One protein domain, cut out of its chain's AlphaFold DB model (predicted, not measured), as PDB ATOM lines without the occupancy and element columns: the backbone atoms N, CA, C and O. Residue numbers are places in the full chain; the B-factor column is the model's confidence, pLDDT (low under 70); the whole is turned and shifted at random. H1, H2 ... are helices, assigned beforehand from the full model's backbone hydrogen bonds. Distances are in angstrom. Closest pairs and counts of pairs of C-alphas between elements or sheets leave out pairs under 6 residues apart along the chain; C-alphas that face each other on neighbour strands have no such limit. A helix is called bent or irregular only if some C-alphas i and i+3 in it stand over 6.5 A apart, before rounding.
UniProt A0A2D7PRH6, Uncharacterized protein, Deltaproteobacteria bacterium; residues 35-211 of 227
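This is residues 35 to 211 of the 227 residues of an uncharacterized protein of Deltaproteobacteria bacterium (UniProt A0A2D7PRH6). An elongated up-and-down bundle of helices, its long members H1, H2, H5 and H6 running lengthwise side by side: the hairpin of H1 and H2 makes one side, and H5, the helix nearest the middle, has H6 along it and H7 on its other side. The short helix H4 fills in beside H1, H5 and H7, and the small H3 folds back on the end of H2. The printed part has 177 residues with seven named helices, H1 to H7 in order, and no named strand; the class is all helix. It is compact, with a radius of gyration of the C-alphas of 16.5 A and spans of 51 by 29 by 27 A.

The longest helix, H2, has 30 residues, 69 to 98, and measures 41.7 A; it is irregular, C-alphas 95 and 98 being 7.3 A apart. H1 is residues 38 to 65, 41.1 A, and begins with C-alpha 38 at (-13.900, -44.749, -41.191). H3 is residues 100 to 104. H6 is residues 161 to 188, 40.3 A. H5 is residues 126 to 154, 41.6 A, and is irregular too, with C-alphas 127 and 130 at 8.1 A; its C-alpha 126 is at (-52.660, -32.963, -24.825). H4 is residues 111 to 121, 15.2 A. H7 is residues 192 to 211, 28.5 A, and ends with C-alpha 211 at (-25.357, -24.289, -28.687).

H1, H2, H4, H5, H6 and H7 form an up-and-down bundle, each running against the one before it. H2 touches H1 in a hairpin at a shallow tilt of 23 degrees, the C-alphas of Arg 49 and Ala 86 being closest at 4.7 A. H2 touches H6 at 20 degrees, opposite ways, closest at Ala 85 and Ala 170, whose C-alphas are 6.2 A apart. With residues 90 to 94 alone H2 touches H3; the closest C-alphas, of Gly 90 and Val 103, are 4.7 A apart. H5, the hub, touches H1, H4, H6 and H7. It forms a hairpin with H6 at a shallow tilt of 29 degrees, the closest C-alphas, of Phe 137 and Ile 178, being 5.3 A apart. H7 touches residues 130 to 139 of H5 alone, the same way at a steep tilt of 42 degrees; the closest C-alphas, of Val 134 and Ala 202, are 6.1 A apart. Among the pairs that are apart are H1 and H7, and H2 and H5. Every O i to N i+4 pair is within hydrogen-bond range in H4 and H7; the figures are 22 of 24 in H1, 21 of 26 in H2, 18 of 25 in H5, 23 of 24 in H6 and 0 of 1 in H3, where 2 of 2 O i to N i+3 pairs are.

The two C-alphas farthest apart, of Gly 99 and Thr 191, are 52.4 A apart. The printed part has no cut and no long link. Its mean pLDDT is 95.0, that of H3 is 76, and no printed residue is under 70.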
ATOM      1  N   ARG A  35     -13.510 -36.096 -46.713       82.75
ATOM      2  CA  ARG A  35     -13.077 -35.466 -45.467       82.75
ATOM      3  C   ARG A  35     -13.055 -36.441 -44.293       82.75
ATOM      4  O   ARG A  35     -12.440 -36.154 -43.272       82.75
ATOM      5  N   TYR A  36     -13.763 -37.562 -44.407       85.44
ATOM      6  CA  TYR A  36     -14.016 -38.456 -43.286       85.44
ATOM      7  C   TYR A  36     -13.322 -39.797 -43.449       85.44
ATOM      8  O   TYR A  36     -13.536 -40.518 -44.419       85.44
ATOM      9  N   ASP A  37     -12.544 -40.158 -42.434       84.56
ATOM     10  CA  ASP A  37     -12.079 -41.521 -42.251       84.56
ATOM     11  C   ASP A  37     -13.181 -42.423 -41.660       84.56
ATOM     12  O   ASP A  37     -14.216 -41.968 -41.164       84.56
ATOM     13  N   VAL A  38     -12.941 -43.738 -41.675       87.81
ATOM     14  CA  VAL A  38     -13.900 -44.749 -41.191       87.81
ATOM     15  C   VAL A  38     -14.341 -44.483 -39.746       87.81
ATOM     16  O   VAL A  38     -15.513 -44.660 -39.419       87.81
ATOM     17  N   ALA A  39     -13.427 -44.035 -38.879       87.44
ATOM     18  CA  ALA A  39     -13.739 -43.732 -37.484       87.44
ATOM     19  C   ALA A  39     -14.663 -42.508 -37.354       87.44
ATOM     20  O   ALA A  39     -15.608 -42.518 -36.560       87.44
ATOM     21  N   SER A  40     -14.432 -41.470 -38.160       88.62
ATOM     22  CA  SER A  40     -15.281 -40.279 -38.205       88.62
ATOM     23  C   SER A  40     -16.679 -40.594 -38.724       88.62
ATOM     24  O   SER A  40     -17.657 -40.139 -38.123       88.62
ATOM     25  N   VAL A  41     -16.788 -41.402 -39.783       91.88
ATOM     26  CA  VAL A  41     -18.084 -41.872 -40.298       91.88
ATOM     27  C   VAL A  41     -18.808 -42.694 -39.236       91.88
ATOM     28  O   VAL A  41     -19.968 -42.420 -38.942       91.88
ATOM     29  N   ALA A  42     -18.127 -43.645 -38.592       92.38
ATOM     30  CA  ALA A  42     -18.715 -44.477 -37.544       92.38
ATOM     31  C   ALA A  42     -19.321 -43.659 -36.398       92.38
ATOM     32  O   ALA A  42     -20.438 -43.938 -35.957       92.38
ATOM     33  N   ARG A  43     -18.606 -42.631 -35.931       91.88
ATOM     34  CA  ARG A  43     -19.112 -41.713 -34.906       91.88
ATOM     35  C   ARG A  43     -20.367 -40.986 -35.391       91.88
ATOM     36  O   ARG A  43     -21.363 -40.973 -34.684       91.88
ATOM     37  N   ARG A  44     -20.359 -40.440 -36.610       94.62
ATOM     38  CA  ARG A  44     -21.532 -39.758 -37.185       94.62
ATOM     39  C   ARG A  44     -22.737 -40.688 -37.297       94.62
ATOM     40  O   ARG A  44     -23.806 -40.331 -36.821       94.62
ATOM     41  N   VAL A  45     -22.552 -41.890 -37.842       95.81
ATOM     42  CA  VAL A  45     -23.616 -42.900 -37.977       95.81
ATOM     43  C   VAL A  45     -24.208 -43.268 -36.614       95.81
ATOM     44  O   VAL A  45     -25.427 -43.372 -36.492       95.81
ATOM     45  N   ARG A  46     -23.381 -43.393 -35.566       95.31
ATOM     46  CA  ARG A  46     -23.863 -43.629 -34.195       95.31
ATOM     47  C   ARG A  46     -24.737 -42.482 -33.689       95.31
ATOM     48  O   ARG A  46     -25.800 -42.733 -33.127       95.31
ATOM     49  N   ASN A  47     -24.322 -41.242 -33.933       96.19
ATOM     50  CA  ASN A  47     -25.091 -40.070 -33.527       96.19
ATOM     51  C   ASN A  47     -26.399 -39.930 -34.325       96.19
ATOM     52  O   ASN A  47     -27.424 -39.532 -33.776       96.19
ATOM     53  N   PHE A  48     -26.380 -40.257 -35.621       97.62
ATOM     54  CA  PHE A  48     -27.571 -40.231 -36.477       97.62
ATOM     55  C   PHE A  48     -28.593 -41.253 -36.012       97.62
ATOM     56  O   PHE A  48     -29.764 -40.921 -35.844       97.62
ATOM     57  N   ARG A  49     -28.133 -42.470 -35.708       97.06
ATOM     58  CA  ARG A  49     -28.973 -43.479 -35.077       97.06
ATOM     59  C   ARG A  49     -29.595 -42.961 -33.787       97.06
ATOM     60  O   ARG A  49     -30.800 -43.095 -33.637       97.06
ATOM     61  N   TYR A  50     -28.807 -42.353 -32.899       97.31
ATOM     62  CA  TYR A  50     -29.324 -41.782 -31.654       97.31
ATOM     63  C   TYR A  50     -30.443 -40.775 -31.907       97.31
ATOM     64  O   TYR A  50     -31.500 -40.865 -31.286       97.31
ATOM     65  N   ALA A  51     -30.251 -39.856 -32.854       97.88
ATOM     66  CA  ALA A  51     -31.275 -38.879 -33.194       97.88
ATOM     67  C   ALA A  51     -32.553 -39.530 -33.749       97.88
ATOM     68  O   ALA A  51     -33.642 -39.189 -33.290       97.88
ATOM     69  N   GLU A  52     -32.447 -40.469 -34.697       97.81
ATOM     70  CA  GLU A  52     -33.616 -41.158 -35.268       97.81
ATOM     71  C   GLU A  52     -34.343 -42.022 -34.226       97.81
ATOM     72  O   GLU A  52     -35.571 -41.987 -34.139       97.81
ATOM     73  N   GLU A  53     -33.595 -42.757 -33.404       96.94
ATOM     74  CA  GLU A  53     -34.120 -43.654 -32.375       96.94
ATOM     75  C   GLU A  53     -34.849 -42.881 -31.272       96.94
ATOM     76  O   GLU A  53     -35.990 -43.191 -30.939       96.94
ATOM     77  N   TRP A  54     -34.252 -41.818 -30.731       97.44
ATOM     78  CA  TRP A  54     -34.937 -41.016 -29.720       97.44
ATOM     79  C   TRP A  54     -36.114 -40.244 -30.303       97.44
ATOM     80  O   TRP A  54     -37.188 -40.238 -29.706       97.44
ATOM     81  N   MET A  55     -35.971 -39.671 -31.500       96.56
ATOM     82  CA  MET A  55     -37.078 -38.992 -32.173       96.56
ATOM     83  C   MET A  55     -38.262 -39.941 -32.409       96.56
ATOM     84  O   MET A  55     -39.403 -39.554 -32.151       96.56
ATOM     85  N   MET A  56     -38.026 -41.185 -32.856       96.00
ATOM     86  CA  MET A  56     -39.111 -42.157 -33.052       96.00
ATOM     87  C   MET A  56     -39.788 -42.527 -31.724       96.00
ATOM     88  O   MET A  56     -41.013 -42.627 -31.687       96.00
ATOM     89  N   MET A  57     -39.022 -42.703 -30.639       96.12
ATOM     90  CA  MET A  57     -39.564 -43.052 -29.320       96.12
ATOM     91  C   MET A  57     -40.402 -41.911 -28.738       96.12
ATOM     92  O   MET A  57     -41.511 -42.152 -28.263       96.12
ATOM     93  N   ILE A  58     -39.910 -40.673 -28.843       96.75
ATOM     94  CA  ILE A  58     -40.616 -39.460 -28.414       96.75
ATOM     95  C   ILE A  58     -41.961 -39.351 -29.142       96.75
ATOM     96  O   ILE A  58     -43.015 -39.294 -28.506       96.75
ATOM     97  N   MET A  59     -41.946 -39.412 -30.478       96.81
ATOM     98  CA  MET A  59     -43.177 -39.360 -31.271       96.81
ATOM     99  C   MET A  59     -44.114 -40.528 -30.946       96.81
ATOM    100  O   MET A  59     -45.324 -40.326 -30.866       96.81
ATOM    101  N   GLY A  60     -43.576 -41.732 -30.722       95.75
ATOM    102  CA  GLY A  60     -44.342 -42.909 -30.307       95.75
ATOM    103  C   GLY A  60     -45.095 -42.697 -28.992       95.75
ATOM    104  O   GLY A  60     -46.276 -43.031 -28.909       95.75
ATOM    105  N   GLY A  61     -44.455 -42.071 -28.000       94.69
ATOM    106  CA  GLY A  61     -45.104 -41.677 -26.747       94.69
ATOM    107  C   GLY A  61     -46.212 -40.639 -26.953       94.69
ATOM    108  O   GLY A  61     -47.285 -40.732 -26.354       94.69
ATOM    109  N   TRP A  62     -46.006 -39.682 -27.860       96.56
ATOM    110  CA  TRP A  62     -46.987 -38.632 -28.145       96.56
ATOM    111  C   TRP A  62     -48.244 -39.106 -28.873       96.56
ATOM    112  O   TRP A  62     -49.280 -38.455 -28.750       96.56
ATOM    113  N   VAL A  63     -48.213 -40.240 -29.586       93.50
ATOM    114  CA  VAL A  63     -49.413 -40.792 -30.253       93.50
ATOM    115  C   VAL A  63     -50.574 -40.972 -29.260       93.50
ATOM    116  O   VAL A  63     -51.743 -40.771 -29.613       93.50
ATOM    117  N   ALA A  64     -50.263 -41.310 -28.006       90.94
ATOM    118  CA  ALA A  64     -51.257 -41.454 -26.950       90.94
ATOM    119  C   ALA A  64     -51.818 -40.107 -26.460       90.94
ATOM    120  O   ALA A  64     -53.003 -40.036 -26.138       90.94
ATOM    121  N   THR A  65     -51.004 -39.046 -26.427       94.31
ATOM    122  CA  THR A  65     -51.360 -37.766 -25.788       94.31
ATOM    123  C   THR A  65     -51.894 -36.713 -26.751       94.31
ATOM    124  O   THR A  65     -52.693 -35.883 -26.334       94.31
ATOM    125  N   ILE A  66     -51.505 -36.740 -28.025       96.56
ATOM    126  CA  ILE A  66     -52.050 -35.848 -29.061       96.56
ATOM    127  C   ILE A  66     -53.559 -36.120 -29.202       96.56
ATOM    128  O   ILE A  66     -53.941 -37.283 -29.273       96.56
ATOM    129  N   PRO A  67     -54.458 -35.125 -29.207       96.56
ATOM    130  CA  PRO A  67     -55.890 -35.363 -29.405       96.56
ATOM    131  C   PRO A  67     -56.288 -35.481 -30.887       96.56
ATOM    132  O   PRO A  67     -57.237 -36.196 -31.214       96.56
ATOM    133  N   GLU A  68     -55.566 -34.837 -31.804       96.94
ATOM    134  CA  GLU A  68     -55.930 -34.756 -33.219       96.94
ATOM    135  C   GLU A  68     -55.685 -36.083 -33.959       96.94
ATOM    136  O   GLU A  68     -54.555 -36.449 -34.291       96.94
ATOM    137  N   VAL A  69     -56.762 -36.808 -34.284       95.00
ATOM    138  CA  VAL A  69     -56.691 -38.104 -34.991       95.00
ATOM    139  C   VAL A  69     -55.891 -38.043 -36.305       95.00
ATOM    140  O   VAL A  69     -55.058 -38.929 -36.503       95.00
ATOM    141  N   PRO A  70     -56.054 -37.029 -37.185       93.56
ATOM    142  CA  PRO A  70     -55.251 -36.935 -38.409       93.56
ATOM    143  C   PRO A  70     -53.744 -36.788 -38.148       93.56
ATOM    144  O   PRO A  70     -52.928 -37.272 -38.930       93.56
ATOM    145  N   VAL A  71     -53.365 -36.149 -37.036       96.75
ATOM    146  CA  VAL A  71     -51.958 -36.011 -36.640       96.75
ATOM    147  C   VAL A  71     -51.411 -37.367 -36.203       96.75
ATOM    148  O   VAL A  71     -50.335 -37.758 -36.647       96.75
ATOM    149  N   LYS A  72     -52.172 -38.141 -35.415       94.00
ATOM    150  CA  LYS A  72     -51.772 -39.498 -34.994       94.00
ATOM    151  C   LYS A  72     -51.498 -40.420 -36.172       94.00
ATOM    152  O   LYS A  72     -50.480 -41.110 -36.199       94.00
ATOM    153  N   THR A  73     -52.422 -40.460 -37.130       93.56
ATOM    154  CA  THR A  73     -52.313 -41.365 -38.278       93.56
ATOM    155  C   THR A  73     -51.130 -40.992 -39.163       93.56
ATOM    156  O   THR A  73     -50.398 -41.881 -39.596       93.56
ATOM    157  N   GLY A  74     -50.882 -39.694 -39.368       95.44
ATOM    158  CA  GLY A  74     -49.698 -39.223 -40.084       95.44
ATOM    159  C   GLY A  74     -48.390 -39.525 -39.345       95.44
ATOM    160  O   GLY A  74     -47.460 -40.062 -39.950       95.44
ATOM    161  N   LEU A  75     -48.336 -39.295 -38.026       97.06
ATOM    162  CA  LEU A  75     -47.165 -39.624 -37.206       97.06
ATOM    163  C   LEU A  75     -46.802 -41.108 -37.270       97.06
ATOM    164  O   LEU A  75     -45.617 -41.426 -37.300       97.06
ATOM    165  N   GLY A  76     -47.777 -42.018 -37.369       96.69
ATOM    166  CA  GLY A  76     -47.505 -43.454 -37.498       96.69
ATOM    167  C   GLY A  76     -46.565 -43.790 -38.664       96.69
ATOM    168  O   GLY A  76     -45.641 -44.593 -38.513       96.69
ATOM    169  N   LYS A  77     -46.736 -43.120 -39.810       95.88
ATOM    170  CA  LYS A  77     -45.847 -43.273 -40.970       95.88
ATOM    171  C   LYS A  77     -44.448 -42.720 -40.688       95.88
ATOM    172  O   LYS A  77     -43.466 -43.395 -40.986       95.88
ATOM    173  N   VAL A  78     -44.369 -41.531 -40.090       97.94
ATOM    174  CA  VAL A  78     -43.101 -40.863 -39.749       97.94
ATOM    175  C   VAL A  78     -42.291 -41.691 -38.747       97.94
ATOM    176  O   VAL A  78     -41.086 -41.857 -38.924       97.94
ATOM    177  N   ILE A  79     -42.949 -42.246 -37.727       98.19
ATOM    178  CA  ILE A  79     -42.345 -43.114 -36.706       98.19
ATOM    179  C   ILE A  79     -41.771 -44.373 -37.357       98.19
ATOM    180  O   ILE A  79     -40.609 -44.700 -37.135       98.19
ATOM    181  N   TRP A  80     -42.553 -45.055 -38.197       97.94
ATOM    182  CA  TRP A  80     -42.101 -46.268 -38.881       97.94
ATOM    183  C   TRP A  80     -40.917 -46.014 -39.826       97.94
ATOM    184  O   TRP A  80     -40.016 -46.846 -39.946       97.94
ATOM    185  N   GLU A  81     -40.891 -44.875 -40.518       97.94
ATOM    186  CA  GLU A  81     -39.759 -44.514 -41.378       97.94
ATOM    187  C   GLU A  81     -38.518 -44.084 -40.584       97.94
ATOM    188  O   GLU A  81     -37.414 -44.434 -40.998       97.94
ATOM    189  N   GLY A  82     -38.687 -43.418 -39.436       97.00
ATOM    190  CA  GLY A  82     -37.596 -43.147 -38.492       97.00
ATOM    191  C   GLY A  82     -37.003 -44.430 -37.905       97.00
ATOM    192  O   GLY A  82     -35.787 -44.588 -37.870       97.00
ATOM    193  N   ALA A  83     -37.850 -45.405 -37.559       97.44
ATOM    194  CA  ALA A  83     -37.407 -46.712 -37.072       97.44
ATOM    195  C   ALA A  83     -36.564 -47.475 -38.099       97.44
ATOM    196  O   ALA A  83     -35.533 -48.044 -37.753       97.44
ATOM    197  N   GLN A  84     -36.960 -47.445 -39.375       98.00
ATOM    198  CA  GLN A  84     -36.138 -48.018 -40.443       98.00
ATOM    199  C   GLN A  84     -34.805 -47.290 -40.597       98.00
ATOM    200  O   GLN A  84     -33.790 -47.945 -40.786       98.00
ATOM    201  N   ALA A  85     -34.783 -45.955 -40.521       97.38
ATOM    202  CA  ALA A  85     -33.529 -45.209 -40.608       97.38
ATOM    203  C   ALA A  85     -32.576 -45.580 -39.457       97.38
ATOM    204  O   ALA A  85     -31.408 -45.873 -39.702       97.38
ATOM    205  N   ALA A  86     -33.085 -45.650 -38.221       96.81
ATOM    206  CA  ALA A  86     -32.312 -46.087 -37.061       96.81
ATOM    207  C   ALA A  86     -31.767 -47.521 -37.218       96.81
ATOM    208  O   ALA A  86     -30.604 -47.773 -36.900       96.81
ATOM    209  N   ASP A  87     -32.579 -48.445 -37.743       96.44
ATOM    210  CA  ASP A  87     -32.176 -49.833 -38.011       96.44
ATOM    211  C   ASP A  87     -31.067 -49.917 -39.075       96.44
ATOM    212  O   ASP A  87     -30.050 -50.579 -38.862       96.44
ATOM    213  N   GLU A  88     -31.192 -49.181 -40.184       97.44
ATOM    214  CA  GLU A  88     -30.156 -49.129 -41.227       97.44
ATOM    215  C   GLU A  88     -28.836 -48.536 -40.706       97.44
ATOM    216  O   GLU A  88     -27.761 -49.086 -40.961       97.44
ATOM    217  N   PHE A  89     -28.886 -47.479 -39.886       96.56
ATOM    218  CA  PHE A  89     -27.683 -46.970 -39.221       96.56
ATOM    219  C   PHE A  89     -27.079 -47.996 -38.251       96.56
ATOM    220  O   PHE A  89     -25.857 -48.146 -38.193       96.56
ATOM    221  N   GLY A  90     -27.912 -48.749 -37.527       94.25
ATOM    222  CA  GLY A  90     -27.466 -49.839 -36.659       94.25
ATOM    223  C   GLY A  90     -26.735 -50.947 -37.421       94.25
ATOM    224  O   GLY A  90     -25.661 -51.379 -36.994       94.25
ATOM    225  N   LYS A  91     -27.262 -51.362 -38.580       94.50
ATOM    226  CA  LYS A  91     -26.623 -52.348 -39.471       94.50
ATOM    227  C   LYS A  91     -25.301 -51.846 -40.047       94.50
ATOM    228  O   LYS A  91     -24.369 -52.634 -40.190       94.50
ATOM    229  N   ARG A  92     -25.185 -50.539 -40.306       95.00
ATOM    230  CA  ARG A  92     -23.966 -49.934 -40.861       95.00
ATOM    231  C   ARG A  92     -22.792 -49.909 -39.872       95.00
ATOM    232  O   ARG A  92     -21.636 -50.018 -40.278       95.00
ATOM    233  N   LEU A  93     -23.045 -49.798 -38.567       93.00
ATOM    234  CA  LEU A  93     -21.984 -49.625 -37.559       93.00
ATOM    235  C   LEU A  93     -20.933 -50.761 -37.510       93.00
ATOM    236  O   LEU A  93     -19.736 -50.454 -37.488       93.00
ATOM    237  N   PRO A  94     -21.294 -52.060 -37.507       90.25
ATOM    238  CA  PRO A  94     -20.310 -53.145 -37.569       90.25
ATOM    239  C   PRO A  94     -19.455 -53.136 -38.833       90.25
ATOM    240  O   PRO A  94     -18.283 -53.510 -38.774       90.25
ATOM    241  N   GLU A  95     -20.029 -52.711 -39.960       91.44
ATOM    242  CA  GLU A  95     -19.334 -52.620 -41.247       91.44
ATOM    243  C   GLU A  95     -18.226 -51.554 -41.202       91.44
ATOM    244  O   GLU A  95     -17.173 -51.710 -41.819       91.44
ATOM    245  N   LEU A  96     -18.403 -50.530 -40.363       90.25
ATOM    246  CA  LEU A  96     -17.432 -49.471 -40.080       90.25
ATOM    247  C   LEU A  96     -16.426 -49.842 -38.971       90.25
ATOM    248  O   LEU A  96     -15.906 -48.978 -38.268       90.25
ATOM    249  N   ARG A  97     -16.130 -51.137 -38.795       85.25
ATOM    250  CA  ARG A  97     -15.107 -51.660 -37.860       85.25
ATOM    251  C   ARG A  97     -15.350 -51.342 -36.376       85.25
ATOM    252  O   ARG A  97     -14.428 -51.450 -35.573       85.25
ATOM    253  N   CYS A  98     -16.587 -51.042 -35.977       80.19
ATOM    254  CA  CYS A  98     -16.945 -50.819 -34.565       80.19
ATOM    255  C   CYS A  98     -17.172 -52.115 -33.763       80.19
ATOM    256  O   CYS A  98     -17.487 -52.071 -32.575       80.19
ATOM    257  N   GLY A  99     -17.021 -53.277 -34.404       79.44
ATOM    258  CA  GLY A  99     -17.320 -54.581 -33.817       79.44
ATOM    259  C   GLY A  99     -18.816 -54.914 -33.833       79.44
ATOM    260  O   GLY A  99     -19.677 -54.046 -33.942       79.44
ATOM    261  N   ARG A 100     -19.153 -56.206 -33.718       74.69
ATOM    262  CA  ARG A 100     -20.542 -56.690 -33.873       74.69
ATOM    263  C   ARG A 100     -21.512 -56.166 -32.813       74.69
ATOM    264  O   ARG A 100     -22.692 -56.035 -33.095       74.69
ATOM    265  N   LYS A 101     -21.026 -55.833 -31.613       79.06
ATOM    266  CA  LYS A 101     -21.861 -55.252 -30.546       79.06
ATOM    267  C   LYS A 101     -22.320 -53.823 -30.861       79.06
ATOM    268  O   LYS A 101     -23.244 -53.332 -30.227       79.06
ATOM    269  N   ALA A 102     -21.722 -53.168 -31.858       76.38
ATOM    270  CA  ALA A 102     -22.123 -51.827 -32.264       76.38
ATOM    271  C   ALA A 102     -23.490 -51.780 -32.970       76.38
ATOM    272  O   ALA A 102     -24.041 -50.692 -33.104       76.38
ATOM    273  N   VAL A 103     -24.084 -52.927 -33.343       73.25
ATOM    274  CA  VAL A 103     -25.479 -52.994 -33.837       73.25
ATOM    275  C   VAL A 103     -26.479 -52.472 -32.812       73.25
ATOM    276  O   VAL A 103     -27.570 -52.083 -33.195       73.25
ATOM    277  N   GLU A 104     -26.124 -52.379 -31.534       75.06
ATOM    278  CA  GLU A 104     -26.969 -51.804 -30.475       75.06
ATOM    279  C   GLU A 104     -26.432 -50.454 -29.969       75.06
ATOM    280  O   GLU A 104     -27.040 -49.821 -29.113       75.06
ATOM    281  N   ALA A 105     -25.297 -49.983 -30.499       74.81
ATOM    282  CA  ALA A 105     -24.679 -48.744 -30.050       74.81
ATOM    283  C   ALA A 105     -25.402 -47.530 -30.644       74.81
ATOM    284  O   ALA A 105     -25.398 -47.316 -31.857       74.81
ATOM    285  N   SER A 106     -25.981 -46.731 -29.756       86.12
ATOM    286  CA  SER A 106     -26.659 -45.470 -30.019       86.12
ATOM    287  C   SER A 106     -26.211 -44.492 -28.939       86.12
ATOM    288  O   SER A 106     -26.278 -44.811 -27.753       86.12
ATOM    289  N   GLU A 107     -25.660 -43.346 -29.328       90.62
ATOM    290  CA  GLU A 107     -25.013 -42.414 -28.401       90.62
ATOM    291  C   GLU A 107     -25.160 -40.979 -28.910       90.62
ATOM    292  O   GLU A 107     -25.037 -40.728 -30.111       90.62
ATOM    293  N   ALA A 108     -25.432 -40.042 -28.003       94.31
ATOM    294  CA  ALA A 108     -25.456 -38.625 -28.338       94.31
ATOM    295  C   ALA A 108     -24.044 -38.126 -28.674       94.31
ATOM    296  O   ALA A 108     -23.050 -38.640 -28.166       94.31
ATOM    297  N   SER A 109     -23.951 -37.068 -29.480       92.44
ATOM    298  CA  SER A 109     -22.668 -36.422 -29.781       92.44
ATOM    299  C   SER A 109     -21.984 -35.836 -28.546       92.44
ATOM    300  O   SER A 109     -20.759 -35.854 -28.450       92.44
ATOM    301  N   ASN A 110     -22.782 -35.274 -27.642       95.25
ATOM    302  CA  ASN A 110     -22.379 -34.673 -26.380       95.25
ATOM    303  C   ASN A 110     -23.609 -34.517 -25.463       95.25
ATOM    304  O   ASN A 110     -24.751 -34.744 -25.878       95.25
ATOM    305  N   GLU A 111     -23.377 -34.103 -24.215       96.50
ATOM    306  CA  GLU A 111     -24.444 -33.853 -23.234       96.50
ATOM    307  C   GLU A 111     -25.404 -32.739 -23.674       96.50
ATOM    308  O   GLU A 111     -26.598 -32.817 -23.399       96.50
ATOM    309  N   GLY A 112     -24.915 -31.733 -24.406       97.25
ATOM    310  CA  GLY A 112     -25.740 -30.641 -24.924       97.25
ATOM    311  C   GLY A 112     -26.796 -31.126 -25.918       97.25
ATOM    312  O   GLY A 112     -27.954 -30.729 -25.828       97.25
ATOM    313  N   PHE A 113     -26.431 -32.024 -26.836       97.94
ATOM    314  CA  PHE A 113     -27.363 -32.577 -27.814       97.94
ATOM    315  C   PHE A 113     -28.342 -33.550 -27.155       97.94
ATOM    316  O   PHE A 113     -29.525 -33.548 -27.490       97.94
ATOM    317  N   ALA A 114     -27.887 -34.332 -26.168       97.75
ATOM    318  CA  ALA A 114     -28.789 -35.125 -25.336       97.75
ATOM    319  C   ALA A 114     -29.803 -34.226 -24.602       97.75
ATOM    320  O   ALA A 114     -30.997 -34.517 -24.609       97.75
ATOM    321  N   GLY A 115     -29.350 -33.098 -24.042       98.25
ATOM    322  CA  GLY A 115     -30.202 -32.082 -23.424       98.25
ATOM    323  C   GLY A 115     -31.214 -31.477 -24.399       98.25
ATOM    324  O   GLY A 115     -32.392 -31.382 -24.068       98.25
ATOM    325  N   PHE A 116     -30.797 -31.161 -25.627       98.50
ATOM    326  CA  PHE A 116     -31.702 -30.720 -26.692       98.50
ATOM    327  C   PHE A 116     -32.776 -31.775 -27.014       98.50
ATOM    328  O   PHE A 116     -33.955 -31.446 -27.117       98.50
ATOM    329  N   VAL A 117     -32.405 -33.055 -27.133       98.25
ATOM    330  CA  VAL A 117     -33.371 -34.142 -27.382       98.25
ATOM    331  C   VAL A 117     -34.376 -34.262 -26.229       98.25
ATOM    332  O   VAL A 117     -35.570 -34.438 -26.478       98.25
ATOM    333  N   GLN A 118     -33.931 -34.098 -24.979       98.06
ATOM    334  CA  GLN A 118     -34.833 -34.025 -23.823       98.06
ATOM    335  C   GLN A 118     -35.753 -32.801 -23.888       98.06
ATOM    336  O   GLN A 118     -36.948 -32.919 -23.625       98.06
ATOM    337  N   ALA A 119     -35.240 -31.641 -24.302       98.25
ATOM    338  CA  ALA A 119     -36.055 -30.446 -24.485       98.25
ATOM    339  C   ALA A 119     -37.138 -30.666 -25.549       98.25
ATOM    340  O   ALA A 119     -38.290 -30.310 -25.304       98.25
ATOM    341  N   VAL A 120     -36.817 -31.312 -26.680       98.12
ATOM    342  CA  VAL A 120     -37.805 -31.708 -27.701       98.12
ATOM    343  C   VAL A 120     -38.883 -32.613 -27.104       98.12
ATOM    344  O   VAL A 120     -40.054 -32.408 -27.408       98.12
ATOM    345  N   ALA A 121     -38.515 -33.564 -26.240       97.06
ATOM    346  CA  ALA A 121     -39.442 -34.492 -25.586       97.06
ATOM    347  C   ALA A 121     -40.344 -33.845 -24.517       97.06
ATOM    348  O   ALA A 121     -41.411 -34.383 -24.225       97.06
ATOM    349  N   GLY A 122     -39.926 -32.708 -23.950       96.19
ATOM    350  CA  GLY A 122     -40.531 -32.081 -22.769       96.19
ATOM    351  C   GLY A 122     -42.041 -31.782 -22.812       96.19
ATOM    352  O   GLY A 122     -42.673 -31.836 -21.759       96.19
ATOM    353  N   PRO A 123     -42.671 -31.460 -23.959       95.94
ATOM    354  CA  PRO A 123     -44.119 -31.272 -24.012       95.94
ATOM    355  C   PRO A 123     -44.884 -32.593 -23.803       95.94
ATOM    356  O   PRO A 123     -44.898 -33.467 -24.671       95.94
ATOM    357  N   GLU A 124     -45.591 -32.730 -22.679       89.25
ATOM    358  CA  GLU A 124     -46.300 -33.974 -22.326       89.25
ATOM    359  C   GLU A 124     -47.821 -33.887 -22.530       89.25
ATOM    360  O   GLU A 124     -48.443 -34.827 -23.039       89.25
ATOM    361  N   THR A 125     -48.440 -32.746 -22.222       93.75
ATOM    362  CA  THR A 125     -49.903 -32.624 -22.117       93.75
ATOM    363  C   THR A 125     -50.623 -32.551 -23.476       93.75
ATOM    364  O   THR A 125     -50.015 -32.184 -24.489       93.75
ATOM    365  N   PRO A 126     -51.915 -32.935 -23.559       93.56
ATOM    366  CA  PRO A 126     -52.660 -32.963 -24.825       93.56
ATOM    367  C   PRO A 126     -52.813 -31.611 -25.540       93.56
ATOM    368  O   PRO A 126     -52.961 -31.585 -26.753       93.56
ATOM    369  N   ASP A 127     -52.759 -30.494 -24.819       95.06
ATOM    370  CA  ASP A 127     -52.893 -29.125 -25.342       95.06
ATOM    371  C   ASP A 127     -51.601 -28.559 -25.971       95.06
ATOM    372  O   ASP A 127     -51.592 -27.446 -26.511       95.06
ATOM    373  N   LEU A 128     -50.520 -29.344 -25.940       97.00
ATOM    374  CA  LEU A 128     -49.198 -28.979 -26.451       97.00
ATOM    375  C   LEU A 128     -48.855 -29.648 -27.794       97.00
ATOM    376  O   LEU A 128     -47.687 -29.909 -28.083       97.00
ATOM    377  N   THR A 129     -49.852 -29.975 -28.628       97.88
ATOM    378  CA  THR A 129     -49.604 -30.572 -29.958       97.88
ATOM    379  C   THR A 129     -48.673 -29.700 -30.804       97.88
ATOM    380  O   THR A 129     -47.781 -30.230 -31.462       97.88
ATOM    381  N   ILE A 130     -48.825 -28.372 -30.763       98.25
ATOM    382  CA  ILE A 130     -47.965 -27.454 -31.521       98.25
ATOM    383  C   ILE A 130     -46.513 -27.599 -31.059       98.25
ATOM    384  O   ILE A 130     -45.641 -27.867 -31.875       98.25
ATOM    385  N   GLU A 131     -46.245 -27.516 -29.758       98.44
ATOM    386  CA  GLU A 131     -44.893 -27.567 -29.197       98.44
ATOM    387  C   GLU A 131     -44.198 -28.906 -29.474       98.44
ATOM    388  O   GLU A 131     -43.000 -28.924 -29.770       98.44
ATOM    389  N   LYS A 132     -44.957 -30.011 -29.435       98.31
ATOM    390  CA  LYS A 132     -44.492 -31.351 -29.830       98.31
ATOM    391  C   LYS A 132     -44.027 -31.363 -31.284       98.31
ATOM    392  O   LYS A 132     -42.900 -31.749 -31.596       98.31
ATOM    393  N   LEU A 133     -44.901 -30.928 -32.191       98.38
ATOM    394  CA  LEU A 133     -44.641 -30.986 -33.626       98.38
ATOM    395  C   LEU A 133     -43.545 -30.001 -34.054       98.38
ATOM    396  O   LEU A 133     -42.706 -30.369 -34.870       98.38
ATOM    397  N   VAL A 134     -43.491 -28.798 -33.481       98.69
ATOM    398  CA  VAL A 134     -42.471 -27.783 -33.800       98.69
ATOM    399  C   VAL A 134     -41.062 -28.307 -33.545       98.69
ATOM    400  O   VAL A 134     -40.212 -28.230 -34.432       98.69
ATOM    401  N   GLY A 135     -40.821 -28.927 -32.384       98.19
ATOM    402  CA  GLY A 135     -39.494 -29.460 -32.066       98.19
ATOM    403  C   GLY A 135     -39.001 -30.504 -33.071       98.19
ATOM    404  O   GLY A 135     -37.808 -30.570 -33.370       98.19
ATOM    405  N   VAL A 136     -39.916 -31.279 -33.657       98.38
ATOM    406  CA  VAL A 136     -39.581 -32.299 -34.656       98.38
ATOM    407  C   VAL A 136     -39.490 -31.720 -36.068       98.38
ATOM    408  O   VAL A 136     -38.509 -31.980 -36.762       98.38
ATOM    409  N   PHE A 137     -40.513 -30.997 -36.523       98.62
ATOM    410  CA  PHE A 137     -40.704 -30.670 -37.940       98.62
ATOM    411  C   PHE A 137     -40.123 -29.320 -38.354       98.62
ATOM    412  O   PHE A 137     -39.715 -29.202 -39.507       98.62
ATOM    413  N   ASP A 138     -40.023 -28.353 -37.439       98.75
ATOM    414  CA  ASP A 138     -39.380 -27.063 -37.718       98.75
ATOM    415  C   ASP A 138     -37.895 -27.052 -37.320       98.75
ATOM    416  O   ASP A 138     -37.127 -26.292 -37.900       98.75
ATOM    417  N   VAL A 139     -37.472 -27.910 -36.376       98.69
ATOM    418  CA  VAL A 139     -36.108 -27.872 -35.810       98.69
ATOM    419  C   VAL A 139     -35.302 -29.147 -36.087       98.69
ATOM    420  O   VAL A 139     -34.384 -29.134 -36.909       98.69
ATOM    421  N   LEU A 140     -35.623 -30.277 -35.440       98.38
ATOM    422  CA  LEU A 140     -34.760 -31.468 -35.485       98.38
ATOM    423  C   LEU A 140     -34.662 -32.098 -36.886       98.38
ATOM    424  O   LEU A 140     -33.560 -32.356 -37.367       98.38
ATOM    425  N   LYS A 141     -35.783 -32.356 -37.573       98.38
ATOM    426  CA  LYS A 141     -35.752 -32.986 -38.907       98.38
ATOM    427  C   LYS A 141     -35.067 -32.116 -39.968       98.38
ATOM    428  O   LYS A 141     -34.268 -32.682 -40.720       98.38
ATOM    429  N   PRO A 142     -35.319 -30.794 -40.055       98.69
ATOM    430  CA  PRO A 142     -34.559 -29.916 -40.945       98.69
ATOM    431  C   PRO A 142     -33.049 -29.967 -40.690       98.69
ATOM    432  O   PRO A 142     -32.283 -30.141 -41.639       98.69
ATOM    433  N   HIS A 143     -32.627 -29.938 -39.421       98.31
ATOM    434  CA  HIS A 143     -31.218 -30.096 -39.045       98.31
ATOM    435  C   HIS A 143     -30.630 -31.432 -39.511       98.31
ATOM    436  O   HIS A 143     -29.539 -31.474 -40.076       98.31
ATOM    437  N   LEU A 144     -31.357 -32.541 -39.332       98.38
ATOM    438  CA  LEU A 144     -30.899 -33.848 -39.812       98.38
ATOM    439  C   LEU A 144     -30.720 -33.868 -41.332       98.38
ATOM    440  O   LEU A 144     -29.715 -34.391 -41.804       98.38
ATOM    441  N   VAL A 145     -31.632 -33.261 -42.099       98.62
ATOM    442  CA  VAL A 145     -31.480 -33.153 -43.560       98.62
ATOM    443  C   VAL A 145     -30.207 -32.391 -43.922       98.62
ATOM    444  O   VAL A 145     -29.412 -32.910 -44.703       98.62
ATOM    445  N   GLU A 146     -29.966 -31.221 -43.325       97.94
ATOM    446  CA  GLU A 146     -28.755 -30.427 -43.590       97.94
ATOM    447  C   GLU A 146     -27.477 -31.236 -43.319       97.94
ATOM    448  O   GLU A 146     -26.541 -31.260 -44.129       97.94
ATOM    449  N   ILE A 147     -27.432 -31.929 -42.181       97.69
ATOM    450  CA  ILE A 147     -26.259 -32.700 -41.772       97.69
ATOM    451  C   ILE A 147     -26.073 -33.948 -42.626       97.69
ATOM    452  O   ILE A 147     -24.935 -34.263 -42.981       97.69
ATOM    453  N   TYR A 148     -27.146 -34.655 -42.979       98.00
ATOM    454  CA  TYR A 148     -27.067 -35.813 -43.866       98.00
ATOM    455  C   TYR A 148     -26.557 -35.390 -45.243       98.00
ATOM    456  O   TYR A 148     -25.630 -36.006 -45.760       98.00
ATOM    457  N   GLU A 149     -27.061 -34.288 -45.802       97.69
ATOM    458  CA  GLU A 149     -26.592 -33.757 -47.087       97.69
ATOM    459  C   GLU A 149     -25.149 -33.272 -47.049       97.69
ATOM    460  O   GLU A 149     -24.395 -33.479 -47.999       97.69
ATOM    461  N   THR A 150     -24.736 -32.643 -45.953       95.12
ATOM    462  CA  THR A 150     -23.336 -32.252 -45.759       95.12
ATOM    463  C   THR A 150     -22.438 -33.477 -45.648       95.12
ATOM    464  O   THR A 150     -21.416 -33.546 -46.325       95.12
ATOM    465  N   THR A 151     -22.858 -34.479 -44.877       94.44
ATOM    466  CA  THR A 151     -22.103 -35.722 -44.709       94.44
ATOM    467  C   THR A 151     -21.960 -36.452 -46.041       94.44
ATOM    468  O   THR A 151     -20.850 -36.812 -46.400       94.44
ATOM    469  N   MET A 152     -23.032 -36.581 -46.830       94.75
ATOM    470  CA  MET A 152     -22.962 -37.183 -48.167       94.75
ATOM    471  C   MET A 152     -21.987 -36.448 -49.092       94.75
ATOM    472  O   MET A 152     -21.225 -37.099 -49.797       94.75
ATOM    473  N   ARG A 153     -21.984 -35.107 -49.084       92.12
ATOM    474  CA  ARG A 153     -21.077 -34.300 -49.924       92.12
ATOM    475  C   ARG A 153     -19.608 -34.431 -49.529       92.12
ATOM    476  O   ARG A 153     -18.739 -34.309 -50.386       92.12
ATOM    477  N   GLU A 154     -19.334 -34.615 -48.243       90.19
ATOM    478  CA  GLU A 154     -17.974 -34.688 -47.701       90.19
ATOM    479  C   GLU A 154     -17.449 -36.128 -47.567       90.19
ATOM    480  O   GLU A 154     -16.257 -36.327 -47.319       90.19
ATOM    481  N   THR A 155     -18.310 -37.128 -47.749       90.06
ATOM    482  CA  THR A 155     -17.951 -38.548 -47.799       90.06
ATOM    483  C   THR A 155     -17.559 -38.960 -49.220       90.06
ATOM    484  O   THR A 155     -18.147 -38.522 -50.213       90.06
ATOM    485  N   ASP A 156     -16.557 -39.832 -49.313       89.00
ATOM    486  CA  ASP A 156     -16.096 -40.382 -50.582       89.00
ATOM    487  C   ASP A 156     -17.156 -41.266 -51.246       89.00
ATOM    488  O   ASP A 156     -17.642 -42.236 -50.663       89.00
ATOM    489  N   GLN A 157     -17.464 -40.960 -52.506       87.12
ATOM    490  CA  GLN A 157     -18.538 -41.605 -53.269       87.12
ATOM    491  C   GLN A 157     -18.212 -43.046 -53.688       87.12
ATOM    492  O   GLN A 157     -19.088 -43.755 -54.176       87.12
ATOM    493  N   ILE A 158     -16.959 -43.490 -53.538       86.88
ATOM    494  CA  ILE A 158     -16.515 -44.826 -53.956       86.88
ATOM    495  C   ILE A 158     -16.361 -45.746 -52.745       86.88
ATOM    496  O   ILE A 158     -16.925 -46.836 -52.710       86.88
ATOM    497  N   SER A 159     -15.570 -45.328 -51.762       86.44
ATOM    498  CA  SER A 159     -15.165 -46.145 -50.617       86.44
ATOM    499  C   SER A 159     -16.248 -46.275 -49.552       86.44
ATOM    500  O   SER A 159     -16.278 -47.287 -48.850       86.44
ATOM    501  N   ASP A 160     -17.158 -45.303 -49.459       91.44
ATOM    502  CA  ASP A 160     -18.252 -45.302 -48.490       91.44
ATOM    503  C   ASP A 160     -19.623 -45.031 -49.137       91.44
ATOM    504  O   ASP A 160     -20.538 -44.475 -48.525       91.44
ATOM    505  N   ALA A 161     -19.788 -45.509 -50.376       93.06
ATOM    506  CA  ALA A 161     -21.067 -45.518 -51.086       93.06
ATOM    507  C   ALA A 161     -22.241 -46.083 -50.252       93.06
ATOM    508  O   ALA A 161     -23.305 -45.462 -50.260       93.06
ATOM    509  N   PRO A 162     -22.086 -47.170 -49.456       95.94
ATOM    510  CA  PRO A 162     -23.198 -47.692 -48.659       95.94
ATOM    511  C   PRO A 162     -23.765 -46.681 -47.655       95.94
ATOM    512  O   PRO A 162     -24.977 -46.613 -47.462       95.94
ATOM    513  N   THR A 163     -22.916 -45.861 -47.024       96.50
ATOM    514  CA  THR A 163     -23.394 -44.823 -46.097       96.50
ATOM    515  C   THR A 163     -24.172 -43.745 -46.847       96.50
ATOM    516  O   THR A 163     -25.204 -43.285 -46.359       96.50
ATOM    517  N   ILE A 164     -23.718 -43.365 -48.044       96.81
ATOM    518  CA  ILE A 164     -24.394 -42.371 -48.885       96.81
ATOM    519  C   ILE A 164     -25.790 -42.863 -49.284       96.81
ATOM    520  O   ILE A 164     -26.755 -42.131 -49.088       96.81
ATOM    521  N   GLU A 165     -25.939 -44.109 -49.735       97.56
ATOM    522  CA  GLU A 165     -27.247 -44.665 -50.130       97.56
ATOM    523  C   GLU A 165     -28.270 -44.681 -48.974       97.56
ATOM    524  O   GLU A 165     -29.457 -44.365 -49.161       97.56
ATOM    525  N   ILE A 166     -27.813 -45.005 -47.756       98.25
ATOM    526  CA  ILE A 166     -28.638 -44.940 -46.540       98.25
ATOM    527  C   ILE A 166     -29.090 -43.493 -46.293       98.25
ATOM    528  O   ILE A 166     -30.283 -43.238 -46.087       98.25
ATOM    529  N   LEU A 167     -28.157 -42.536 -46.356       98.38
ATOM    530  CA  LEU A 167     -28.435 -41.116 -46.128       98.38
ATOM    531  C   LEU A 167     -29.362 -40.523 -47.201       98.38
ATOM    532  O   LEU A 167     -30.296 -39.806 -46.849       98.38
ATOM    533  N   GLU A 168     -29.192 -40.859 -48.480       98.31
ATOM    534  CA  GLU A 168     -30.078 -40.413 -49.564       98.31
ATOM    535  C   GLU A 168     -31.520 -40.868 -49.324       98.31
ATOM    536  O   GLU A 168     -32.482 -40.098 -49.457       98.31
ATOM    537  N   THR A 169     -31.681 -42.130 -48.920       98.38
ATOM    538  CA  THR A 169     -32.988 -42.693 -48.586       98.38
ATOM    539  C   THR A 169     -33.608 -41.985 -47.386       98.38
ATOM    540  O   THR A 169     -34.800 -41.651 -47.442       98.38
ATOM    541  N   ALA A 170     -32.823 -41.726 -46.336       98.12
ATOM    542  CA  ALA A 170     -33.264 -40.999 -45.152       98.12
ATOM    543  C   ALA A 170     -33.677 -39.557 -45.498       98.12
ATOM    544  O   ALA A 170     -34.795 -39.152 -45.184       98.12
ATOM    545  N   VAL A 171     -32.849 -38.808 -46.233       98.62
ATOM    546  CA  VAL A 171     -33.128 -37.423 -46.656       98.62
ATOM    547  C   VAL A 171     -34.408 -37.337 -47.479       98.62
ATOM    548  O   VAL A 171     -35.273 -36.504 -47.197       98.62
ATOM    549  N   ARG A 172     -34.578 -38.213 -48.477       98.50
ATOM    550  CA  ARG A 172     -35.780 -38.232 -49.325       98.50
ATOM    551  C   ARG A 172     -37.056 -38.419 -48.500       98.50
ATOM    552  O   ARG A 172     -38.056 -37.754 -48.769       98.50
ATOM    553  N   LYS A 173     -37.038 -39.333 -47.527       98.38
ATOM    554  CA  LYS A 173     -38.168 -39.593 -46.624       98.38
ATOM    555  C   LYS A 173     -38.397 -38.411 -45.678       98.38
ATOM    556  O   LYS A 173     -39.500 -37.872 -45.617       98.38
ATOM    557  N   THR A 174     -37.341 -37.925 -45.030       98.44
ATOM    558  CA  THR A 174     -37.403 -36.818 -44.068       98.44
ATOM    559  C   THR A 174     -37.897 -35.517 -44.692       98.44
ATOM    560  O   THR A 174     -38.701 -34.830 -44.072       98.44
ATOM    561  N   ARG A 175     -37.556 -35.220 -45.949       98.62
ATOM    562  CA  ARG A 175     -38.142 -34.083 -46.682       98.62
ATOM    563  C   ARG A 175     -39.664 -34.171 -46.810       98.62
ATOM    564  O   ARG A 175     -40.349 -33.172 -46.620       98.62
ATOM    565  N   ARG A 176     -40.204 -35.363 -47.088       98.50
ATOM    566  CA  ARG A 176     -41.661 -35.583 -47.135       98.50
ATOM    567  C   ARG A 176     -42.291 -35.422 -45.754       98.50
ATOM    568  O   ARG A 176     -43.369 -34.850 -45.649       98.50
ATOM    569  N   HIS A 177     -41.608 -35.886 -44.706       98.44
ATOM    570  CA  HIS A 177     -42.045 -35.693 -43.322       98.44
ATOM    571  C   HIS A 177     -42.118 -34.214 -42.938       98.44
ATOM    572  O   HIS A 177     -43.108 -33.806 -42.344       98.44
ATOM    573  N   ILE A 178     -41.097 -33.424 -43.288       98.62
ATOM    574  CA  ILE A 178     -41.059 -31.978 -43.027       98.62
ATOM    575  C   ILE A 178     -42.211 -31.286 -43.751       98.62
ATOM    576  O   ILE A 178     -42.984 -30.593 -43.103       98.62
ATOM    577  N   ALA A 179     -42.382 -31.533 -45.054       98.56
ATOM    578  CA  ALA A 179     -43.458 -30.916 -45.829       98.56
ATOM    579  C   ALA A 179     -44.846 -31.214 -45.233       98.56
ATOM    580  O   ALA A 179     -45.661 -30.310 -45.064       98.56
ATOM    581  N   TRP A 180     -45.093 -32.470 -44.851       98.44
ATOM    582  CA  TRP A 180     -46.332 -32.857 -44.175       98.44
ATOM    583  C   TRP A 180     -46.493 -32.175 -42.808       98.44
ATOM    584  O   TRP A 180     -47.557 -31.642 -42.506       98.44
ATOM    585  N   GLY A 181     -45.444 -32.174 -41.981       98.25
ATOM    586  CA  GLY A 181     -45.476 -31.569 -40.649       98.25
ATOM    587  C   GLY A 181     -45.705 -30.060 -40.694       98.25
ATOM    588  O   GLY A 181     -46.471 -29.540 -39.889       98.25
ATOM    589  N   GLN A 182     -45.113 -29.375 -41.674       98.31
ATOM    590  CA  GLN A 182     -45.334 -27.952 -41.924       98.31
ATOM    591  C   GLN A 182     -46.787 -27.671 -42.318       98.31
ATOM    592  O   GLN A 182     -47.405 -26.799 -41.716       98.31
ATOM    593  N   GLU A 183     -47.376 -28.456 -43.226       98.25
ATOM    594  CA  GLU A 183     -48.795 -28.315 -43.592       98.25
ATOM    595  C   GLU A 183     -49.726 -28.514 -42.380       98.25
ATOM    596  O   GLU A 183     -50.713 -27.795 -42.211       98.25
ATOM    597  N   VAL A 184     -49.415 -29.486 -41.516       98.12
ATOM    598  CA  VAL A 184     -50.161 -29.716 -40.270       98.12
ATOM    599  C   VAL A 184     -50.019 -28.527 -39.321       98.12
ATOM    600  O   VAL A 184     -51.025 -28.035 -38.813       98.12
ATOM    601  N   LEU A 185     -48.794 -28.051 -39.090       98.31
ATOM    602  CA  LEU A 185     -48.521 -26.917 -38.209       98.31
ATOM    603  C   LEU A 185     -49.182 -25.629 -38.707       98.31
ATOM    604  O   LEU A 185     -49.736 -24.894 -37.894       98.31
ATOM    605  N   ASP A 186     -49.186 -25.379 -40.015       98.00
ATOM    606  CA  ASP A 186     -49.853 -24.223 -40.619       98.00
ATOM    607  C   ASP A 186     -51.366 -24.248 -40.364       98.00
ATOM    608  O   ASP A 186     -51.963 -23.211 -40.081       98.00
ATOM    609  N   ARG A 187     -51.991 -25.433 -40.401       97.56
ATOM    610  CA  ARG A 187     -53.418 -25.599 -40.077       97.56
ATOM    611  C   ARG A 187     -53.718 -25.488 -38.586       97.56
ATOM    612  O   ARG A 187     -54.759 -24.950 -38.231       97.56
ATOM    613  N   LEU A 188     -52.848 -26.019 -37.726       97.06
ATOM    614  CA  LEU A 188     -53.009 -25.921 -36.269       97.06
ATOM    615  C   LEU A 188     -52.775 -24.494 -35.762       97.06
ATOM    616  O   LEU A 188     -53.345 -24.108 -34.749       97.06
ATOM    617  N   CYS A 189     -51.947 -23.713 -36.455       97.69
ATOM    618  CA  CYS A 189     -51.620 -22.336 -36.099       97.69
ATOM    619  C   CYS A 189     -52.454 -21.329 -36.911       97.69
ATOM    620  O   CYS A 189     -51.914 -20.457 -37.592       97.69
ATOM    621  N   ASP A 190     -53.779 -21.435 -36.842       96.94
ATOM    622  CA  ASP A 190     -54.712 -20.589 -37.598       96.94
ATOM    623  C   ASP A 190     -54.856 -19.158 -37.037       96.94
ATOM    624  O   ASP A 190     -55.210 -18.221 -37.757       96.94
ATOM    625  N   THR A 191     -54.513 -18.948 -35.765       98.19
ATOM    626  CA  THR A 191     -54.518 -17.635 -35.103       98.19
ATOM    627  C   THR A 191     -53.110 -17.080 -34.882       98.19
ATOM    628  O   THR A 191     -52.122 -17.813 -34.852       98.19
ATOM    629  N   GLU A 192     -52.999 -15.761 -34.682       98.06
ATOM    630  CA  GLU A 192     -51.705 -15.120 -34.395       98.06
ATOM    631  C   GLU A 192     -51.068 -15.645 -33.102       98.06
ATOM    632  O   GLU A 192     -49.868 -15.887 -33.065       98.06
ATOM    633  N   ALA A 193     -51.871 -15.892 -32.063       98.12
ATOM    634  CA  ALA A 193     -51.373 -16.404 -30.788       98.12
ATOM    635  C   ALA A 193     -50.752 -17.807 -30.924       98.12
ATOM    636  O   ALA A 193     -49.722 -18.092 -30.317       98.12
ATOM    637  N   LEU A 194     -51.348 -18.680 -31.744       98.25
ATOM    638  CA  LEU A 194     -50.806 -20.017 -32.003       98.25
ATOM    639  C   LEU A 194     -49.562 -19.958 -32.901       98.25
ATOM    640  O   LEU A 194     -48.596 -20.679 -32.655       98.25
ATOM    641  N   ARG A 195     -49.537 -19.051 -33.890       98.50
ATOM    642  CA  ARG A 195     -48.334 -18.792 -34.702       98.50
ATOM    643  C   ARG A 195     -47.176 -18.269 -33.856       98.50
ATOM    644  O   ARG A 195     -46.042 -18.674 -34.085       98.50
ATOM    645  N   GLU A 196     -47.458 -17.440 -32.856       98.31
ATOM    646  CA  GLU A 196     -46.443 -16.967 -31.917       98.31
ATOM    647  C   GLU A 196     -45.911 -18.084 -31.018       98.31
ATOM    648  O   GLU A 196     -44.699 -18.208 -30.875       98.31
ATOM    649  N   ARG A 197     -46.779 -18.966 -30.497       97.94
ATOM    650  CA  ARG A 197     -46.341 -20.172 -29.763       97.94
ATOM    651  C   ARG A 197     -45.386 -21.024 -30.595       97.94
ATOM    652  O   ARG A 197     -44.342 -21.441 -30.095       97.94
ATOM    653  N   ARG A 198     -45.720 -21.249 -31.871       98.44
ATOM    654  CA  ARG A 198     -44.861 -21.984 -32.807       98.44
ATOM    655  C   ARG A 198     -43.497 -21.317 -32.977       98.44
ATOM    656  O   ARG A 198     -42.488 -22.001 -32.833       98.44
ATOM    657  N   ARG A 199     -43.463 -20.007 -33.250       98.62
ATOM    658  CA  ARG A 199     -42.211 -19.249 -33.422       98.62
ATOM    659  C   ARG A 199     -41.348 -19.280 -32.167       98.62
ATOM    660  O   ARG A 199     -40.219 -19.746 -32.236       98.62
ATOM    661  N   ALA A 200     -41.910 -18.899 -31.021       98.44
ATOM    662  CA  ALA A 200     -41.185 -18.857 -29.755       98.44
ATOM    663  C   ALA A 200     -40.556 -20.214 -29.407       98.44
ATOM    664  O   ALA A 200     -39.405 -20.284 -28.981       98.44
ATOM    665  N   ARG A 201     -41.290 -21.309 -29.646       98.38
ATOM    666  CA  ARG A 201     -40.777 -22.658 -29.414       98.38
ATOM    667  C   ARG A 201     -39.682 -23.059 -30.404       98.38
ATOM    668  O   ARG A 201     -38.725 -23.723 -30.008       98.38
ATOM    669  N   ALA A 202     -39.832 -22.702 -31.677       98.62
ATOM    670  CA  ALA A 202     -38.824 -22.972 -32.696       98.62
ATOM    671  C   ALA A 202     -37.520 -22.223 -32.397       98.62
ATOM    672  O   ALA A 202     -36.451 -22.826 -32.492       98.62
ATOM    673  N   ASP A 203     -37.609 -20.958 -31.984       98.62
ATOM    674  CA  ASP A 203     -36.460 -20.118 -31.640       98.62
ATOM    675  C   ASP A 203     -35.707 -20.686 -30.428       98.62
ATOM    676  O   ASP A 203     -34.511 -20.962 -30.522       98.62
ATOM    677  N   GLU A 204     -36.420 -20.989 -29.335       98.44
ATOM    678  CA  GLU A 204     -35.847 -21.595 -28.121       98.44
ATOM    679  C   GLU A 204     -35.064 -22.882 -28.437       98.44
ATOM    680  O   GLU A 204     -33.920 -23.069 -28.011       98.44
ATOM    681  N   LEU A 205     -35.674 -23.788 -29.203       98.56
ATOM    682  CA  LEU A 205     -35.052 -25.061 -29.555       98.56
ATOM    683  C   LEU A 205     -33.906 -24.892 -30.559       98.56
ATOM    684  O   LEU A 205     -32.921 -25.626 -30.478       98.56
ATOM    685  N   SER A 206     -33.998 -23.935 -31.482       98.38
ATOM    686  CA  SER A 206     -32.935 -23.651 -32.453       98.38
ATOM    687  C   SER A 206     -31.689 -23.081 -31.779       98.38
ATOM    688  O   SER A 206     -30.568 -23.450 -32.147       98.38
ATOM    689  N   GLU A 207     -31.859 -22.238 -30.758       97.81
ATOM    690  CA  GLU A 207     -30.760 -21.747 -29.923       97.81
ATOM    691  C   GLU A 207     -30.069 -22.895 -29.180       97.81
ATOM    692  O   GLU A 207     -28.846 -23.037 -29.259       97.81
ATOM    693  N   GLN A 208     -30.841 -23.772 -28.527       97.81
ATOM    694  CA  GLN A 208     -30.297 -24.941 -27.825       97.81
ATOM    695  C   GLN A 208     -29.581 -25.910 -28.777       97.81
ATOM    696  O   GLN A 208     -28.478 -26.380 -28.485       97.81
ATOM    697  N   LEU A 209     -30.173 -26.184 -29.943       97.81
ATOM    698  CA  LEU A 209     -29.571 -27.034 -30.964       97.81
ATOM    699  C   LEU A 209     -28.234 -26.458 -31.442       97.81
ATOM    700  O   LEU A 209     -27.237 -27.182 -31.503       97.81
ATOM    701  N   SER A 210     -28.201 -25.156 -31.728       96.19
ATOM    702  CA  SER A 210     -26.992 -24.454 -32.162       96.19
ATOM    703  C   SER A 210     -25.906 -24.494 -31.087       96.19
ATOM    704  O   SER A 210     -24.762 -24.840 -31.385       96.19
ATOM    705  N   ALA A 211     -26.269 -24.230 -29.828       95.69
ATOM    706  CA  ALA A 211     -25.357 -24.289 -28.687       95.69
ATOM    707  C   ALA A 211     -24.787 -25.699 -28.451       95.69
ATOM    708  O   ALA A 211     -23.647 -25.836 -28.011       95.69
TER     709      ALA A 211